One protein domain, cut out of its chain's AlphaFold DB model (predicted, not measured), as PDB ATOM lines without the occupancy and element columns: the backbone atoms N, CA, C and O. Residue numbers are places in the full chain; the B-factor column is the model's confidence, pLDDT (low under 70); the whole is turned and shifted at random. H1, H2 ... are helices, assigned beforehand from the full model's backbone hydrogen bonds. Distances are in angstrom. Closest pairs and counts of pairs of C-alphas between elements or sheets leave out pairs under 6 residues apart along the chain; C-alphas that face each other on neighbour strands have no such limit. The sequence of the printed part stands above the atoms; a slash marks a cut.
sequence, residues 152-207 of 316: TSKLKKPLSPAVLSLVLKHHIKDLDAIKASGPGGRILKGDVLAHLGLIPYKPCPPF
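This is residues 152 to 207 of the 316 residues of an uncharacterized protein of Lichtheimia ramosa (UniProt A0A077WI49). Little regular structure: two short helices, H1 and H2, are side by side among loops, joined by the long loop of residues 170 to 188, and residues 196 to 207 make a tail round the outside. The printed part has 56 residues with two named helices, H1 then H2, and no named strand; its class is all helix, with 16 residues in named elements. It is compact, with a radius of gyration of the C-alphas of 10.6 A, and rounded, spanning 29 by 26 by 19 A.

H1, residues 161 to 169, begins at C-alpha 161 (212.667, 201.166, 312.655) and is 12.3 A long. H2, residues 189 to 195, is 10.1 A long and ends at C-alpha 195 (223.470, 204.797, 326.107).

H1 and H2 touch; their closest C-alphas, of Val 163 and Lys 189, are 5.2 A apart. They run the same way at a shallow tilt of 32 degrees. In H1 and H2 every O i to N i+4 pair is within hydrogen-bond range.

The C-alphas farthest apart, of His 171 and Phe 207, are 30.6 A apart. The printed part has no cut. H1 to H2 is a long link of 19 residues. Residues 152 to 154, 204 and 207 have pLDDT under 70.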
ATOM      1  N   THR A 152     206.906 197.579 324.769       65.94
ATOM      2  CA  THR A 152     206.706 198.932 324.211       65.94
ATOM      3  C   THR A 152     205.521 199.685 324.834       65.94
ATOM      4  O   THR A 152     205.349 200.879 324.584       65.94
ATOM      5  N   SER A 153     204.741 199.030 325.702       66.12
ATOM      6  CA  SER A 153     203.502 199.542 326.312       66.12
ATOM      7  C   SER A 153     203.680 200.792 327.183       66.12
ATOM      8  O   SER A 153     202.728 201.540 327.393       66.12
ATOM      9  N   LYS A 154     204.892 201.038 327.700       67.75
ATOM     10  CA  LYS A 154     205.204 202.192 328.565       67.75
ATOM     11  C   LYS A 154     205.720 203.409 327.788       67.75
ATOM     12  O   LYS A 154     205.843 204.500 328.348       67.75
ATOM     13  N   LEU A 155     206.000 203.258 326.492       71.62
ATOM     14  CA  LEU A 155     206.542 204.334 325.672       71.62
ATOM     15  C   LEU A 155     205.442 205.300 325.231       71.62
ATOM     16  O   LEU A 155     204.414 204.918 324.683       71.62
ATOM     17  N   LYS A 156     205.703 206.603 325.378       72.19
ATOM     18  CA  LYS A 156     204.766 207.663 324.959       72.19
ATOM     19  C   LYS A 156     204.519 207.694 323.443       72.19
ATOM     20  O   LYS A 156     203.572 208.348 323.009       72.19
ATOM     21  N   LYS A 157     205.424 207.125 322.639       80.00
ATOM     22  CA  LYS A 157     205.385 207.074 321.167       80.00
ATOM     23  C   LYS A 157     206.068 205.796 320.670       80.00
ATOM     24  O   LYS A 157     207.018 205.357 321.317       80.00
ATOM     25  N   PRO A 158     205.656 205.257 319.507       82.12
ATOM     26  CA  PRO A 158     206.296 204.086 318.922       82.12
ATOM     27  C   PRO A 158     207.757 204.361 318.552       82.12
ATOM     28  O   PRO A 158     208.148 205.494 318.231       82.12
ATOM     29  N   LEU A 159     208.550 203.293 318.590       85.94
ATOM     30  CA  LEU A 159     209.962 203.292 318.239       85.94
ATOM     31  C   LEU A 159     210.140 203.419 316.718       85.94
ATOM     32  O   LEU A 159     209.351 202.881 315.945       85.94
ATOM     33  N   SER A 160     211.179 204.126 316.274       88.25
ATOM     34  CA  SER A 160     211.510 204.165 314.842       88.25
ATOM     35  C   SER A 160     212.206 202.864 314.402       88.25
ATOM     36  O   SER A 160     212.923 202.275 315.217       88.25
ATOM     37  N   PRO A 161     212.084 202.431 313.130       89.50
ATOM     38  CA  PRO A 161     212.667 201.166 312.655       89.50
ATOM     39  C   PRO A 161     214.180 201.044 312.899       89.50
ATOM     40  O   PRO A 161     214.682 199.983 313.265       89.50
ATOM     41  N   ALA A 162     214.913 202.153 312.761       89.69
ATOM     42  CA  ALA A 162     216.354 202.194 313.008       89.69
ATOM     43  C   ALA A 162     216.705 201.989 314.490       89.69
ATOM     44  O   ALA A 162     217.678 201.313 314.813       89.69
ATOM     45  N   VAL A 163     215.911 202.573 315.389       90.69
ATOM     46  CA  VAL A 163     216.105 202.446 316.837       90.69
ATOM     47  C   VAL A 163     215.743 201.036 317.291       90.69
ATOM     48  O   VAL A 163     216.479 200.439 318.068       90.69
ATOM     49  N   LEU A 164     214.676 200.469 316.733       88.81
ATOM     50  CA  LEU A 164     214.270 199.098 317.003       88.81
ATOM     51  C   LEU A 164     215.339 198.083 316.594       88.81
ATOM     52  O   LEU A 164     215.684 197.204 317.378       88.81
ATOM     53  N   SER A 165     215.924 198.247 315.405       89.12
ATOM     54  CA  SER A 165     217.025 197.394 314.951       89.12
ATOM     55  C   SER A 165     218.216 197.420 315.918       89.12
ATOM     56  O   SER A 165     218.813 196.379 316.171       89.12
ATOM     57  N   LEU A 166     218.551 198.583 316.488       88.44
ATOM     58  CA  LEU A 166     219.646 198.704 317.456       88.44
ATOM     59  C   LEU A 166     219.312 198.067 318.805       88.44
ATOM     60  O   LEU A 166     220.150 197.377 319.372       88.44
ATOM     61  N   VAL A 167     218.089 198.263 319.292       89.06
ATOM     62  CA  VAL A 167     217.606 197.661 320.540       89.06
ATOM     63  C   VAL A 167     217.658 196.133 320.470       89.06
ATOM     64  O   VAL A 167     218.165 195.503 321.394       89.06
ATOM     65  N   LEU A 168     217.212 195.544 319.354       88.31
ATOM     66  CA  LEU A 168     217.260 194.093 319.147       88.31
ATOM     67  C   LEU A 168     218.693 193.564 319.003       88.31
ATOM     68  O   LEU A 168     219.006 192.513 319.549       88.31
ATOM     69  N   LYS A 169     219.568 194.290 318.293       87.69
ATOM     70  CA  LYS A 169     220.974 193.895 318.083       87.69
ATOM     71  C   LYS A 169     221.818 193.952 319.353       87.69
ATOM     72  O   LYS A 169     222.752 193.174 319.492       87.69
ATOM     73  N   HIS A 170     221.518 194.893 320.244       85.56
ATOM     74  CA  HIS A 170     222.259 195.095 321.488       85.56
ATOM     75  C   HIS A 170     221.508 194.574 322.722       85.56
ATOM     76  O   HIS A 170     221.937 194.836 323.842       85.56
ATOM     77  N   HIS A 171     220.409 193.833 322.523       82.81
ATOM     78  CA  HIS A 171     219.607 193.192 323.571       82.81
ATOM     79  C   HIS A 171     219.185 194.135 324.713       82.81
ATOM     80  O   HIS A 171     219.214 193.772 325.889       82.81
ATOM     81  N   ILE A 172     218.780 195.362 324.372       80.56
ATOM     82  CA  ILE A 172     218.394 196.377 325.361       80.56
ATOM     83  C   ILE A 172     216.924 196.174 325.746       80.56
ATOM     84  O   ILE A 172     216.023 196.555 325.003       80.56
ATOM     85  N   LYS A 173     216.670 195.570 326.909       77.94
ATOM     86  CA  LYS A 173     215.303 195.307 327.400       77.94
ATOM     87  C   LYS A 173     214.683 196.515 328.111       77.94
ATOM     88  O   LYS A 173     213.491 196.773 327.969       77.94
ATOM     89  N   ASP A 174     215.509 197.310 328.789       81.38
ATOM     90  CA  ASP A 174     215.059 198.456 329.581       81.38
ATOM     91  C   ASP A 174     215.080 199.753 328.761       81.38
ATOM     92  O   ASP A 174     216.031 200.536 328.781       81.38
ATOM     93  N   LEU A 175     213.993 200.001 328.030       80.44
ATOM     94  CA  LEU A 175     213.832 201.212 327.212       80.44
ATOM     95  C   LEU A 175     213.619 202.488 328.049       80.44
ATOM     96  O   LEU A 175     213.835 203.591 327.545       80.44
ATOM     97  N   ASP A 176     213.246 202.349 329.325       80.31
ATOM     98  CA  ASP A 176     213.039 203.457 330.268       80.31
ATOM     99  C   ASP A 176     214.357 204.116 330.722       80.31
ATOM    100  O   ASP A 176     214.376 205.296 331.080       80.31
ATOM    101  N   ALA A 177     215.473 203.380 330.676       84.81
ATOM    102  CA  ALA A 177     216.796 203.888 331.048       84.81
ATOM    103  C   ALA A 177     217.378 204.862 330.003       84.81
ATOM    104  O   ALA A 177     218.329 205.598 330.284       84.81
ATOM    105  N   ILE A 178     216.808 204.891 328.794       85.56
ATOM    106  CA  ILE A 178     217.283 205.715 327.685       85.56
ATOM    107  C   ILE A 178     216.600 207.083 327.732       85.56
ATOM    108  O   ILE A 178     215.382 207.218 327.590       85.56
ATOM    109  N   LYS A 179     217.399 208.146 327.881       87.12
ATOM    110  CA  LYS A 179     216.899 209.524 327.852       87.12
ATOM    111  C   LYS A 179     216.416 209.878 326.441       87.12
ATOM    112  O   LYS A 179     217.221 210.146 325.558       87.12
ATOM    113  N   ALA A 180     215.100 209.923 326.242       86.00
ATOM    114  CA  ALA A 180     214.505 210.308 324.963       86.00
ATOM    115  C   ALA A 180     214.744 211.798 324.648       86.00
ATOM    116  O   ALA A 180     214.220 212.672 325.344       86.00
ATOM    117  N   SER A 181     215.490 212.085 323.577       87.00
ATOM    118  CA  SER A 181     215.793 213.451 323.127       87.00
ATOM    119  C   SER A 181     214.983 213.895 321.898       87.00
ATOM    120  O   SER A 181     215.111 215.042 321.463       87.00
ATOM    121  N   GLY A 182     214.172 213.023 321.302       83.31
ATOM    122  CA  GLY A 182     213.440 213.315 320.072       83.31
ATOM    123  C   GLY A 182     212.143 214.109 320.257       83.31
ATOM    124  O   GLY A 182     211.597 214.190 321.363       83.31
ATOM    125  N   PRO A 183     211.586 214.656 319.156       81.81
ATOM    126  CA  PRO A 183     210.343 215.422 319.172       81.81
ATOM    127  C   PRO A 183     209.204 214.672 319.871       81.81
ATOM    128  O   PRO A 183     208.931 213.505 319.580       81.81
ATOM    129  N   GLY A 184     208.547 215.337 320.825       78.94
ATOM    130  CA  GLY A 184     207.469 214.743 321.616       78.94
ATOM    131  C   GLY A 184     207.917 213.670 322.621       78.94
ATOM    132  O   GLY A 184     207.058 212.939 323.118       78.94
ATOM    133  N   GLY A 185     209.213 213.561 322.935       83.25
ATOM    134  CA  GLY A 185     209.756 212.550 323.852       83.25
ATOM    135  C   GLY A 185     209.939 211.178 323.199       83.25
ATOM    136  O   GLY A 185     209.707 210.157 323.840       83.25
ATOM    137  N   ARG A 186     210.287 211.153 321.906       88.94
ATOM    138  CA  ARG A 186     210.619 209.936 321.147       88.94
ATOM    139  C   ARG A 186     212.103 209.593 321.319       88.94
ATOM    140  O   ARG A 186     212.932 210.494 321.300       88.94
ATOM    141  N   ILE A 187     212.443 208.309 321.422       90.00
ATOM    142  CA  ILE A 187     213.839 207.845 321.458       90.00
ATOM    143  C   ILE A 187     214.441 207.925 320.046       90.00
ATOM    144  O   ILE A 187     213.853 207.414 319.086       90.00
ATOM    145  N   LEU A 188     215.596 208.581 319.906       91.75
ATOM    146  CA  LEU A 188     216.342 208.698 318.651       91.75
ATOM    147  C   LEU A 188     217.484 207.678 318.568       91.75
ATOM    148  O   LEU A 188     217.942 207.138 319.570       91.75
ATOM    149  N   LYS A 189     218.006 207.468 317.352       91.31
ATOM    150  CA  LYS A 189     219.200 206.635 317.114       91.31
ATOM    151  C   LYS A 189     220.385 207.095 317.971       91.31
ATOM    152  O   LYS A 189     221.091 206.266 318.530       91.31
ATOM    153  N   GLY A 190     220.569 208.412 318.088       90.88
ATOM    154  CA  GLY A 190     221.619 209.006 318.915       90.88
ATOM    155  C   GLY A 190     221.484 208.668 320.400       90.88
ATOM    156  O   GLY A 190     222.498 208.432 321.042       90.88
ATOM    157  N   ASP A 191     220.259 208.557 320.921       89.81
ATOM    158  CA  ASP A 191     220.016 208.269 322.341       89.81
ATOM    159  C   ASP A 191     220.427 206.831 322.692       89.81
ATOM    160  O   ASP A 191     221.055 206.594 323.720       89.81
ATOM    161  N   VAL A 192     220.141 205.873 321.799       90.88
ATOM    162  CA  VAL A 192     220.566 204.472 321.967       90.88
ATOM    163  C   VAL A 192     222.082 204.334 321.856       90.88
ATOM    164  O   VAL A 192     222.700 203.652 322.666       90.88
ATOM    165  N   LEU A 193     222.704 205.012 320.890       90.62
ATOM    166  CA  LEU A 193     224.161 204.976 320.723       90.62
ATOM    167  C   LEU A 193     224.903 205.669 321.875       90.62
ATOM    168  O   LEU A 193     225.978 205.216 322.263       90.62
ATOM    169  N   ALA A 194     224.326 206.731 322.443       90.06
ATOM    170  CA  ALA A 194     224.862 207.396 323.625       90.06
ATOM    171  C   ALA A 194     224.729 206.525 324.883       90.06
ATOM    172  O   ALA A 194     225.651 206.490 325.693       90.06
ATOM    173  N   HIS A 195     223.631 205.773 325.024       86.88
ATOM    174  CA  HIS A 195     223.470 204.797 326.107       86.88
ATOM    175  C   HIS A 195     224.494 203.652 326.021       86.88
ATOM    176  O   HIS A 195     224.990 203.191 327.042       86.88
ATOM    177  N   LEU A 196     224.875 203.253 324.803       88.56
ATOM    178  CA  LEU A 196     225.942 202.277 324.545       88.56
ATOM    179  C   LEU A 196     227.365 202.854 324.704       88.56
ATOM    180  O   LEU A 196     228.334 202.125 324.516       88.56
ATOM    181  N   GLY A 197     227.514 204.150 325.007       86.38
ATOM    182  CA  GLY A 197     228.817 204.806 325.176       86.38
ATOM    183  C   GLY A 197     229.605 205.031 323.879       86.38
ATOM    184  O   GLY A 197     230.772 205.403 323.933       86.38
ATOM    185  N   LEU A 198     228.983 204.832 322.710       86.38
ATOM    186  CA  LEU A 198     229.639 204.966 321.402       86.38
ATOM    187  C   LEU A 198     229.750 206.426 320.937       86.38
ATOM    188  O   LEU A 198     230.567 206.741 320.075       86.38
ATOM    189  N   ILE A 199     228.895 207.311 321.456       87.88
ATOM    190  CA  ILE A 199     228.811 208.726 321.066       87.88
ATOM    191  C   ILE A 199     228.533 209.576 322.319       87.88
ATOM    192  O   ILE A 199     227.730 209.162 323.158       87.88
ATOM    193  N   PRO A 200     229.126 210.778 322.458       83.94
ATOM    194  CA  PRO A 200     228.752 211.710 323.520       83.94
ATOM    195  C   PRO A 200     227.289 212.162 323.387       83.94
ATOM    196  O   PRO A 200     226.829 212.530 322.303       83.94
ATOM    197  N   TYR A 201     226.553 212.175 324.502       81.25
ATOM    198  CA  TYR A 201     225.157 212.616 324.525       81.25
ATOM    199  C   TYR A 201     225.038 214.088 324.099       81.25
ATOM    200  O   TYR A 201     225.564 214.986 324.759       81.25
ATOM    201  N   LYS A 202     224.306 214.338 323.009       79.38
ATOM    202  CA  LYS A 202     223.978 215.684 322.527       79.38
ATOM    203  C   LYS A 202     222.460 215.819 322.395       79.38
ATOM    204  O   LYS A 202     221.883 215.153 321.533       79.38
ATOM    205  N   PRO A 203     221.806 216.673 323.202       74.38
ATOM    206  CA  PRO A 203     220.370 216.866 323.095       74.38
ATOM    207  C   PRO A 203     220.018 217.497 321.744       74.38
ATOM    208  O   PRO A 203     220.706 218.395 321.250       74.38
ATOM    209  N   CYS A 204     218.936 217.012 321.142       67.25
ATOM    210  CA  CYS A 204     218.384 217.563 319.911       67.25
ATOM    211  C   CYS A 204     217.996 219.037 320.140       67.25
ATOM    212  O   CYS A 204     217.356 219.340 321.154       67.25
ATOM    213  N   PRO A 205     218.366 219.967 319.237       71.62
ATOM    214  CA  PRO A 205     217.887 221.340 319.327       71.62
ATOM    215  C   PRO A 205     216.351 221.350 319.285       71.62
ATOM    216  O   PRO A 205     215.756 220.546 318.559       71.62
ATOM    217  N   PRO A 206     215.687 222.237 320.049       71.06
ATOM    218  CA  PRO A 206     214.236 222.330 320.013       71.06
ATOM    219  C   PRO A 206     213.783 222.577 318.575       71.06
ATOM    220  O   PRO A 206     214.376 223.398 317.868       71.06
ATOM    221  N   PHE A 207     212.740 221.858 318.149       57.88
ATOM    222  CA  PHE A 207     212.118 222.064 316.847       57.88
ATOM    223  C   PHE A 207     211.633 223.512 316.784       57.88
ATOM    224  O   PHE A 207     210.606 223.861 317.365       57.88
TER     225      PHE A 207